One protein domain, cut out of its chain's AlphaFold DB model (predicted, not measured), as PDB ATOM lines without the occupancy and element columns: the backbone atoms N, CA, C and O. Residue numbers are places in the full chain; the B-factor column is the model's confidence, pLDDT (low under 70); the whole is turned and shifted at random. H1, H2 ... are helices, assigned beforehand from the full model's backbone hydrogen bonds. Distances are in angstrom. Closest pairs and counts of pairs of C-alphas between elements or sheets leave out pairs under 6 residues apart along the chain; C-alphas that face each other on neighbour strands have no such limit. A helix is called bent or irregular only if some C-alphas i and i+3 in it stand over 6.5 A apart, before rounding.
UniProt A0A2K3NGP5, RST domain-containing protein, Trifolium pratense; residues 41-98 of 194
ATOM      1  N   ASP A  41       1.826 -23.696 -19.363       67.25
ATOM      2  CA  ASP A  41       1.269 -24.968 -18.881       67.25
ATOM      3  C   ASP A  41       0.398 -24.827 -17.614       67.25
ATOM      4  O   ASP A  41      -0.501 -25.633 -17.376       67.25
ATOM      5  N   GLN A  42       0.644 -23.800 -16.795       72.69
ATOM      6  CA  GLN A  42      -0.104 -23.503 -15.570       72.69
ATOM      7  C   GLN A  42      -1.245 -22.506 -15.782       72.69
ATOM      8  O   GLN A  42      -2.031 -22.291 -14.861       72.69
ATOM      9  N   LEU A  43      -1.352 -21.889 -16.959       77.69
ATOM     10  CA  LEU A  43      -2.381 -20.896 -17.250       77.69
ATOM     11  C   LEU A  43      -3.709 -21.543 -17.671       77.69
ATOM     12  O   LEU A  43      -4.770 -21.022 -17.330       77.69
ATOM     13  N   TYR A  44      -3.665 -22.710 -18.320       76.31
ATOM     14  CA  TYR A  44      -4.851 -23.447 -18.780       76.31
ATOM     15  C   TYR A  44      -5.952 -23.609 -17.700       76.31
ATOM     16  O   TYR A  44      -7.103 -23.252 -17.962       76.31
ATOM     17  N   PRO A  45      -5.632 -24.021 -16.452       73.19
ATOM     18  CA  PRO A  45      -6.584 -24.076 -15.336       73.19
ATOM     19  C   PRO A  45      -7.365 -22.791 -15.052       73.19
ATOM     20  O   PRO A  45      -8.504 -22.843 -14.592       73.19
ATOM     21  N   PHE A  46      -6.746 -21.632 -15.266       75.44
ATOM     22  CA  PHE A  46      -7.347 -20.340 -14.943       75.44
ATOM     23  C   PHE A  46      -8.223 -19.806 -16.068       75.44
ATOM     24  O   PHE A  46      -9.005 -18.895 -15.826       75.44
ATOM     25  N   LEU A  47      -8.108 -20.366 -17.271       79.94
ATOM     26  CA  LEU A  47      -8.877 -19.943 -18.434       79.94
ATOM     27  C   LEU A  47     -10.220 -20.640 -18.538       79.94
ATOM     28  O   LEU A  47     -11.222 -19.988 -18.816       79.94
ATOM     29  N   LEU A  48     -10.236 -21.947 -18.279       75.31
ATOM     30  CA  LEU A  48     -11.410 -22.792 -18.478       75.31
ATOM     31  C   LEU A  48     -12.695 -22.260 -17.816       75.31
ATOM     32  O   LEU A  48     -13.725 -22.263 -18.483       75.31
ATOM     33  N   PRO A  49     -12.684 -21.727 -16.575       70.25
ATOM     34  CA  PRO A  49     -13.902 -21.205 -15.946       70.25
ATOM     35  C   PRO A  49     -14.537 -20.010 -16.674       70.25
ATOM     36  O   PRO A  49     -15.719 -19.734 -16.477       70.25
ATOM     37  N   TYR A  50     -13.764 -19.293 -17.494       71.06
ATOM     38  CA  TYR A  50     -14.231 -18.146 -18.276       71.06
ATOM     39  C   TYR A  50     -14.621 -18.525 -19.707       71.06
ATOM     40  O   TYR A  50     -15.155 -17.693 -20.437       71.06
ATOM     41  N   MET A  51     -14.364 -19.770 -20.113       74.31
ATOM     42  CA  MET A  51     -14.767 -20.285 -21.412       74.31
ATOM     43  C   MET A  51     -16.157 -20.897 -21.276       74.31
ATOM     44  O   MET A  51     -16.365 -21.833 -20.514       74.31
ATOM     45  N   THR A  52     -17.126 -20.337 -21.988       68.81
ATOM     46  CA  THR A  52     -18.493 -20.875 -22.103       68.81
ATOM     47  C   THR A  52     -18.700 -21.675 -23.384       68.81
ATOM     48  O   THR A  52     -19.691 -22.391 -23.499       68.81
ATOM     49  N   ASP A  53     -17.777 -21.548 -24.337       78.12
ATOM     50  CA  ASP A  53     -17.836 -22.188 -25.643       78.12
ATOM     51  C   ASP A  53     -16.932 -23.438 -25.664       78.12
ATOM     52  O   ASP A  53     -15.709 -23.303 -25.540       78.12
ATOM     53  N   PRO A  54     -17.503 -24.651 -25.788       74.19
ATOM     54  CA  PRO A  54     -16.729 -25.887 -25.829       74.19
ATOM     55  C   PRO A  54     -15.802 -25.974 -27.050       74.19
ATOM     56  O   PRO A  54     -14.726 -26.560 -26.931       74.19
ATOM     57  N   ASP A  55     -16.150 -25.352 -28.181       80.56
ATOM     58  CA  ASP A  55     -15.305 -25.360 -29.380       80.56
ATOM     59  C   ASP A  55     -14.032 -24.545 -29.136       80.56
ATOM     60  O   ASP A  55     -12.930 -24.982 -29.474       80.56
ATOM     61  N   LYS A  56     -14.149 -23.421 -28.418       82.31
ATOM     62  CA  LYS A  56     -12.990 -22.622 -27.994       82.31
ATOM     63  C   LYS A  56     -12.080 -23.364 -27.025       82.31
ATOM     64  O   LYS A  56     -10.869 -23.155 -27.049       82.31
ATOM     65  N   VAL A  57     -12.627 -24.226 -26.166       81.12
ATOM     66  CA  VAL A  57     -11.815 -25.068 -25.270       81.12
ATOM     67  C   VAL A  57     -10.988 -26.064 -26.085       81.12
ATOM     68  O   VAL A  57      -9.800 -26.247 -25.811       81.12
ATOM     69  N   ILE A  58     -11.590 -26.673 -27.112       84.19
ATOM     70  CA  ILE A  58     -10.901 -27.589 -28.031       84.19
ATOM     71  C   ILE A  58      -9.822 -26.843 -28.821       84.19
ATOM     72  O   ILE A  58      -8.679 -27.294 -28.862       84.19
ATOM     73  N   GLU A  59     -10.149 -25.685 -29.393       87.44
ATOM     74  CA  GLU A  59      -9.200 -24.846 -30.134       87.44
ATOM     75  C   GLU A  59      -8.008 -24.442 -29.255       87.44
ATOM     76  O   GLU A  59      -6.849 -24.605 -29.641       87.44
ATOM     77  N   LEU A  60      -8.282 -24.022 -28.015       86.00
ATOM     78  CA  LEU A  60      -7.250 -23.708 -27.037       86.00
ATOM     79  C   LEU A  60      -6.397 -24.938 -26.700       86.00
ATOM     80  O   LEU A  60      -5.181 -24.814 -26.570       86.00
ATOM     81  N   LYS A  61      -6.996 -26.131 -26.569       83.31
ATOM     82  CA  LYS A  61      -6.244 -27.379 -26.339       83.31
ATOM     83  C   LYS A  61      -5.254 -27.632 -27.473       83.31
ATOM     84  O   LYS A  61      -4.076 -27.858 -27.208       83.31
ATOM     85  N   VAL A  62      -5.725 -27.571 -28.719       88.56
ATOM     86  CA  VAL A  62      -4.890 -27.795 -29.907       88.56
ATOM     87  C   VAL A  62      -3.732 -26.805 -29.934       88.56
ATOM     88  O   VAL A  62      -2.586 -27.220 -30.097       88.56
ATOM     89  N   LEU A  63      -4.010 -25.523 -29.688       89.19
ATOM     90  CA  LEU A  63      -2.992 -24.477 -29.641       89.19
ATOM     91  C   LEU A  63      -1.917 -24.757 -28.575       89.19
ATOM     92  O   LEU A  63      -0.721 -24.621 -28.830       89.19
ATOM     93  N   PHE A  64      -2.333 -25.181 -27.381       84.50
ATOM     94  CA  PHE A  64      -1.418 -25.557 -26.303       84.50
ATOM     95  C   PHE A  64      -0.552 -26.763 -26.657       84.50
ATOM     96  O   PHE A  64       0.650 -26.767 -26.392       84.50
ATOM     97  N   ASP A  65      -1.148 -27.777 -27.275       86.25
ATOM     98  CA  ASP A  65      -0.437 -28.977 -27.694       86.25
ATOM     99  C   ASP A  65       0.601 -28.661 -28.788       86.25
ATOM    100  O   ASP A  65       1.720 -29.175 -28.733       86.25
ATOM    101  N   GLN A  66       0.280 -27.768 -29.731       89.00
ATOM    102  CA  GLN A  66       1.225 -27.263 -30.739       89.00
ATOM    103  C   GLN A  66       2.397 -26.509 -30.096       89.00
ATOM    104  O   GLN A  66       3.557 -26.767 -30.422       89.00
ATOM    105  N   TYR A  67       2.114 -25.623 -29.136       86.19
ATOM    106  CA  TYR A  67       3.149 -24.875 -28.418       86.19
ATOM    107  C   TYR A  67       4.083 -25.800 -27.627       86.19
ATOM    108  O   TYR A  67       5.304 -25.684 -27.723       86.19
ATOM    109  N   ARG A  68       3.535 -26.789 -26.906       83.44
ATOM    110  CA  ARG A  68       4.327 -27.756 -26.122       83.44
ATOM    111  C   ARG A  68       5.202 -28.664 -26.984       83.44
ATOM    112  O   ARG A  68       6.260 -29.089 -26.524       83.44
ATOM    113  N   ARG A  69       4.777 -28.968 -28.215       87.25
ATOM    114  CA  ARG A  69       5.586 -29.710 -29.197       87.25
ATOM    115  C   ARG A  69       6.629 -28.839 -29.907       87.25
ATOM    116  O   ARG A  69       7.425 -29.375 -30.670       87.25
ATOM    117  N   GLY A  70       6.647 -27.528 -29.651       85.69
ATOM    118  CA  GLY A  70       7.542 -26.583 -30.321       85.69
ATOM    119  C   GLY A  70       7.168 -26.315 -31.781       85.69
ATOM    120  O   GLY A  70       8.006 -25.843 -32.542       85.69
ATOM    121  N   GLU A  71       5.932 -26.626 -32.184       90.75
ATOM    122  CA  GLU A  71       5.450 -26.424 -33.559       90.75
ATOM    123  C   GLU A  71       5.160 -24.953 -33.854       90.75
ATOM    124  O   GLU A  71       5.274 -24.514 -34.996       90.75
ATOM    125  N   ILE A  72       4.796 -24.189 -32.821       90.44
ATOM    126  CA  ILE A  72       4.577 -22.748 -32.903       90.44
ATOM    127  C   ILE A  72       5.435 -22.031 -31.859       90.44
ATOM    128  O   ILE A  72       5.528 -22.492 -30.715       90.44
ATOM    129  N   PRO A  73       6.060 -20.902 -32.216       87.00
ATOM    130  CA  PRO A  73       6.854 -20.140 -31.272       87.00
ATOM    131  C   PRO A  73       5.950 -19.251 -30.396       87.00
ATOM    132  O   PRO A  73       4.767 -19.036 -30.684       87.00
ATOM    133  N   LYS A  74       6.489 -18.752 -29.277       83.69
ATOM    134  CA  LYS A  74       5.732 -18.008 -28.245       83.69
ATOM    135  C   LYS A  74       5.046 -16.751 -28.799       83.69
ATOM    136  O   LYS A  74       3.910 -16.458 -28.435       83.69
ATOM    137  N   ASP A  75       5.733 -16.043 -29.681       85.06
ATOM    138  CA  ASP A  75       5.286 -14.860 -30.422       85.06
ATOM    139  C   ASP A  75       4.103 -15.145 -31.357       85.06
ATOM    140  O   ASP A  75       3.318 -14.245 -31.628       85.06
ATOM    141  N   THR A  76       3.919 -16.395 -31.793       88.06
ATOM    142  CA  THR A  76       2.707 -16.831 -32.509       88.06
ATOM    143  C   THR A  76       1.630 -17.326 -31.542       88.06
ATOM    144  O   THR A  76       0.446 -17.038 -31.713       88.06
ATOM    145  N   PHE A  77       2.029 -18.042 -30.492       86.81
ATOM    146  CA  PHE A  77       1.116 -18.603 -29.499       86.81
ATOM    147  C   PHE A  77       0.309 -17.529 -28.752       86.81
ATOM    148  O   PHE A  77      -0.918 -17.618 -28.691       86.81
ATOM    149  N   VAL A  78       0.971 -16.501 -28.206       85.44
ATOM    150  CA  VAL A  78       0.330 -15.483 -27.352       85.44
ATOM    151  C   VAL A  78      -0.760 -14.690 -28.095       85.44
ATOM    152  O   VAL A  78      -1.857 -14.559 -27.540       85.44
ATOM    153  N   PRO A  79      -0.549 -14.196 -29.332       87.44
ATOM    154  CA  PRO A  79      -1.597 -13.507 -30.085       87.44
ATOM    155  C   PRO A  79      -2.794 -14.398 -30.428       87.44
ATOM    156  O   PRO A  79      -3.932 -13.973 -30.238       87.44
ATOM    157  N   VAL A  80      -2.563 -15.639 -30.878       87.31
ATOM    158  CA  VAL A  80      -3.654 -16.569 -31.233       87.31
ATOM    159  C   VAL A  80      -4.478 -16.914 -29.996       87.31
ATOM    160  O   VAL A  80      -5.704 -16.816 -30.002       87.31
ATOM    161  N   MET A  81      -3.803 -17.212 -28.890       86.25
ATOM    162  CA  MET A  81      -4.428 -17.456 -27.597       86.25
ATOM    163  C   MET A  81      -5.264 -16.261 -27.123       86.25
ATOM    164  O   MET A  81      -6.394 -16.427 -26.656       86.25
ATOM    165  N   THR A  82      -4.728 -15.051 -27.280       84.69
ATOM    166  CA  THR A  82      -5.435 -13.804 -26.969       84.69
ATOM    167  C   THR A  82      -6.666 -13.622 -27.859       84.69
ATOM    168  O   THR A  82      -7.695 -13.170 -27.367       84.69
ATOM    169  N   GLY A  83      -6.606 -14.019 -29.134       85.25
ATOM    170  CA  GLY A  83      -7.745 -13.999 -30.056       85.25
ATOM    171  C   GLY A  83      -8.876 -14.957 -29.659       85.25
ATOM    172  O   GLY A  83     -10.045 -14.581 -29.717       85.25
ATOM    173  N   ILE A  84      -8.540 -16.161 -29.182       84.75
ATOM    174  CA  ILE A  84      -9.527 -17.161 -28.734       84.75
ATOM    175  C   ILE A  84     -10.252 -16.685 -27.463       84.75
ATOM    176  O   ILE A  84     -11.485 -16.755 -27.363       84.75
ATOM    177  N   LEU A  85      -9.479 -16.192 -26.489       82.56
ATOM    178  CA  LEU A  85      -9.938 -15.856 -25.137       82.56
ATOM    179  C   LEU A  85     -10.485 -14.435 -25.000       82.56
ATOM    180  O   LEU A  85     -11.330 -14.180 -24.149       82.56
ATOM    181  N   GLY A  86      -9.972 -13.500 -25.790       82.62
ATOM    182  CA  GLY A  86     -10.062 -12.074 -25.510       82.62
ATOM    183  C   GLY A  86      -8.997 -11.607 -24.509       82.62
ATOM    184  O   GLY A  86      -8.670 -12.273 -23.521       82.62
ATOM    185  N   GLU A  87      -8.481 -10.401 -24.746       79.75
ATOM    186  CA  GLU A  87      -7.376  -9.790 -23.993       79.75
ATOM    187  C   GLU A  87      -7.639  -9.694 -22.483       79.75
ATOM    188  O   GLU A  87      -6.758  -9.974 -21.671       79.75
ATOM    189  N   GLN A  88      -8.871  -9.358 -22.097       78.12
ATOM    190  CA  GLN A  88      -9.258  -9.202 -20.693       78.12
ATOM    191  C   GLN A  88      -9.187 -10.520 -19.912       78.12
ATOM    192  O   GLN A  88      -8.700 -10.548 -18.778       78.12
ATOM    193  N   ILE A  89      -9.643 -11.622 -20.519       79.62
ATOM    194  CA  ILE A  89      -9.602 -12.955 -19.901       79.62
ATOM    195  C   ILE A  89      -8.149 -13.409 -19.783       79.62
ATOM    196  O   ILE A  89      -7.725 -13.860 -18.717       79.62
ATOM    197  N   PHE A  90      -7.363 -13.212 -20.842       81.19
ATOM    198  CA  PHE A  90      -5.957 -13.591 -20.852       81.19
ATOM    199  C   PHE A  90      -5.133 -12.834 -19.796       81.19
ATOM    200  O   PHE A  90      -4.442 -13.466 -18.994       81.19
ATOM    201  N   LYS A  91      -5.271 -11.502 -19.701       80.31
ATOM    202  CA  LYS A  91      -4.604 -10.686 -18.665       80.31
ATOM    203  C   LYS A  91      -5.013 -11.100 -17.250       80.31
ATOM    204  O   LYS A  91      -4.157 -11.242 -16.376       80.31
ATOM    205  N   SER A  92      -6.304 -11.347 -17.031       77.25
ATOM    206  CA  SER A  92      -6.829 -11.764 -15.725       77.25
ATOM    207  C   SER A  92      -6.281 -13.125 -15.290       77.25
ATOM    208  O   SER A  92      -5.884 -13.302 -14.135       77.25
ATOM    209  N   ALA A  93      -6.213 -14.087 -16.211       75.12
ATOM    210  CA  ALA A  93      -5.640 -15.399 -15.940       75.12
ATOM    211  C   ALA A  93      -4.124 -15.328 -15.709       75.12
ATOM    212  O   ALA A  93      -3.622 -15.940 -14.766       75.12
ATOM    213  N   ALA A  94      -3.401 -14.526 -16.495       76.44
ATOM    214  CA  ALA A  94      -1.964 -14.329 -16.324       76.44
ATOM    215  C   ALA A  94      -1.625 -13.719 -14.956       76.44
ATOM    216  O   ALA A  94      -0.689 -14.167 -14.291       76.44
ATOM    217  N   ALA A  95      -2.428 -12.760 -14.486       75.06
ATOM    218  CA  ALA A  95      -2.281 -12.197 -13.147       75.06
ATOM    219  C   ALA A  95      -2.464 -13.258 -12.046       75.06
ATOM    220  O   ALA A  95      -1.702 -13.272 -11.081       75.06
ATOM    221  N   LYS A  96      -3.419 -14.186 -12.203       71.44
ATOM    222  CA  LYS A  96      -3.660 -15.276 -11.239       71.44
ATOM    223  C   LYS A  96      -2.524 -16.300 -11.193       71.44
ATOM    224  O   LYS A  96      -2.203 -16.771 -10.108       71.44
ATOM    225  N   VAL A  97      -1.883 -16.599 -12.325       70.25
ATOM    226  CA  VAL A  97      -0.694 -17.477 -12.362       70.25
ATOM    227  C   VAL A  97       0.481 -16.854 -11.600       70.25
ATOM    228  O   VAL A  97       1.227 -17.566 -10.933       70.25
ATOM    229  N   LYS A  98       0.621 -15.523 -11.651       68.19
ATOM    230  CA  LYS A  98       1.666 -14.786 -10.922       68.19
ATOM    231  C   LYS A  98       1.372 -14.631  -9.419       68.19
ATOM    232  O   LYS A  98       2.270 -14.257  -8.668       68.19
TER     233      LYS A  98
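Overview. This is residues 41 to 98 of the 194 residues of the protein "RST domain-containing protein" of Trifolium pratense (UniProt A0A2K3NGP5). The longest helix, H2, and H3 lie side by side as a helical hairpin, and H1 and H4, which pack on each other at a slant, make a second pair over one side of that hairpin, nearer to the end where H2 begins and H3 ends. The two pairs meet loosely: H1 comes close to H2 and to H3 with 1 pair of C-alphas within 8 A each, and H4 comes close to H3 with 2 pairs, while H2 and H3 touch with 9 pairs. The printed part has 58 residues with four named helices, in the order H1, H2, H3, H4 along the chain, and no named strand. The class is all helix, with 46 of the 58 printed residues in helices. The whole is compact, with a radius of gyration of the C-alphas of 10.7 A and spans of 26 by 26 by 17 A along its three main axes.

Along the chain. H2 is the longest helix, residues 54 to 68, and runs 21.1 A from its first to its last C-alpha, from Pro 54 at (-16.729, -25.887, -25.829) to Arg 68 at (4.327, -27.756, -26.122). H3, residues 74 to 85, measures 16.1 A from Lys 74 to Leu 85. H4, residues 87 to 98, measures 16.7 A, and its last C-alpha, that of Lys 98, is at (1.666, -14.786, -10.922). H1 is the shortest, residues 44 to 50, 10.8 A long, and its first C-alpha, that of Tyr 44, is at (-4.851, -23.447, -18.780). H1 is irregular, but only just: C-alphas 46 and 49 are 6.7 A apart, and its line is a rough one.

Arrangement. H2 and H3 form a helical hairpin: they touch with 9 pairs of C-alphas within 8 A and run opposite ways at a shallow tilt of 8 degrees. Their closest C-alphas are those of Lys 56 and Ile 84, 6.5 A apart, and their centres are 10.7 A apart. H1 is close to H2 but not clearly touching it, with the closest C-alphas, those of Leu 48 and Val 57, 7.2 A apart; the two run opposite ways at a shallow tilt of 18 degrees. H1 is also close to H3 but not clearly touching it, with the C-alphas of Leu 47 and Leu 85 the closest at 7.9 A. H1 and H4 touch, with 7 pairs of C-alphas within 8 A, the closest being those of Phe 46 and Ala 93 at 5.3 A. They run opposite ways at a steep tilt of 45 degrees. H3 and H4 are close but not clearly touching, at a steep tilt of 63 degrees, with the closest C-alphas, those of Thr 82 and Phe 90, 6.1 A apart. H2 and H4 are apart. In H2 and H4 every O i to N i+4 pair is within hydrogen-bond range; in H3 it is 7 of 8, and in H1 1 of 3, beside 2 of 4 O i to N i+3 pairs.

Size, cuts and confidence. The two C-alphas farthest apart are those of Thr 52 and Gly 70, at 27.9 A, while the first and last printed C-alphas, of Asp 41 and Lys 98, are 12.9 A apart. The printed part, residues 41 to 98, has no cut. The links from H1 to H2, from H2 to H3 and from H3 to H4 are tight, with 3, 5 and 1 residues between the helices. The mean pLDDT of the printed part is 80.9, and residues 41, 52 and 98 are under 70, the low-confidence places of this predicted model.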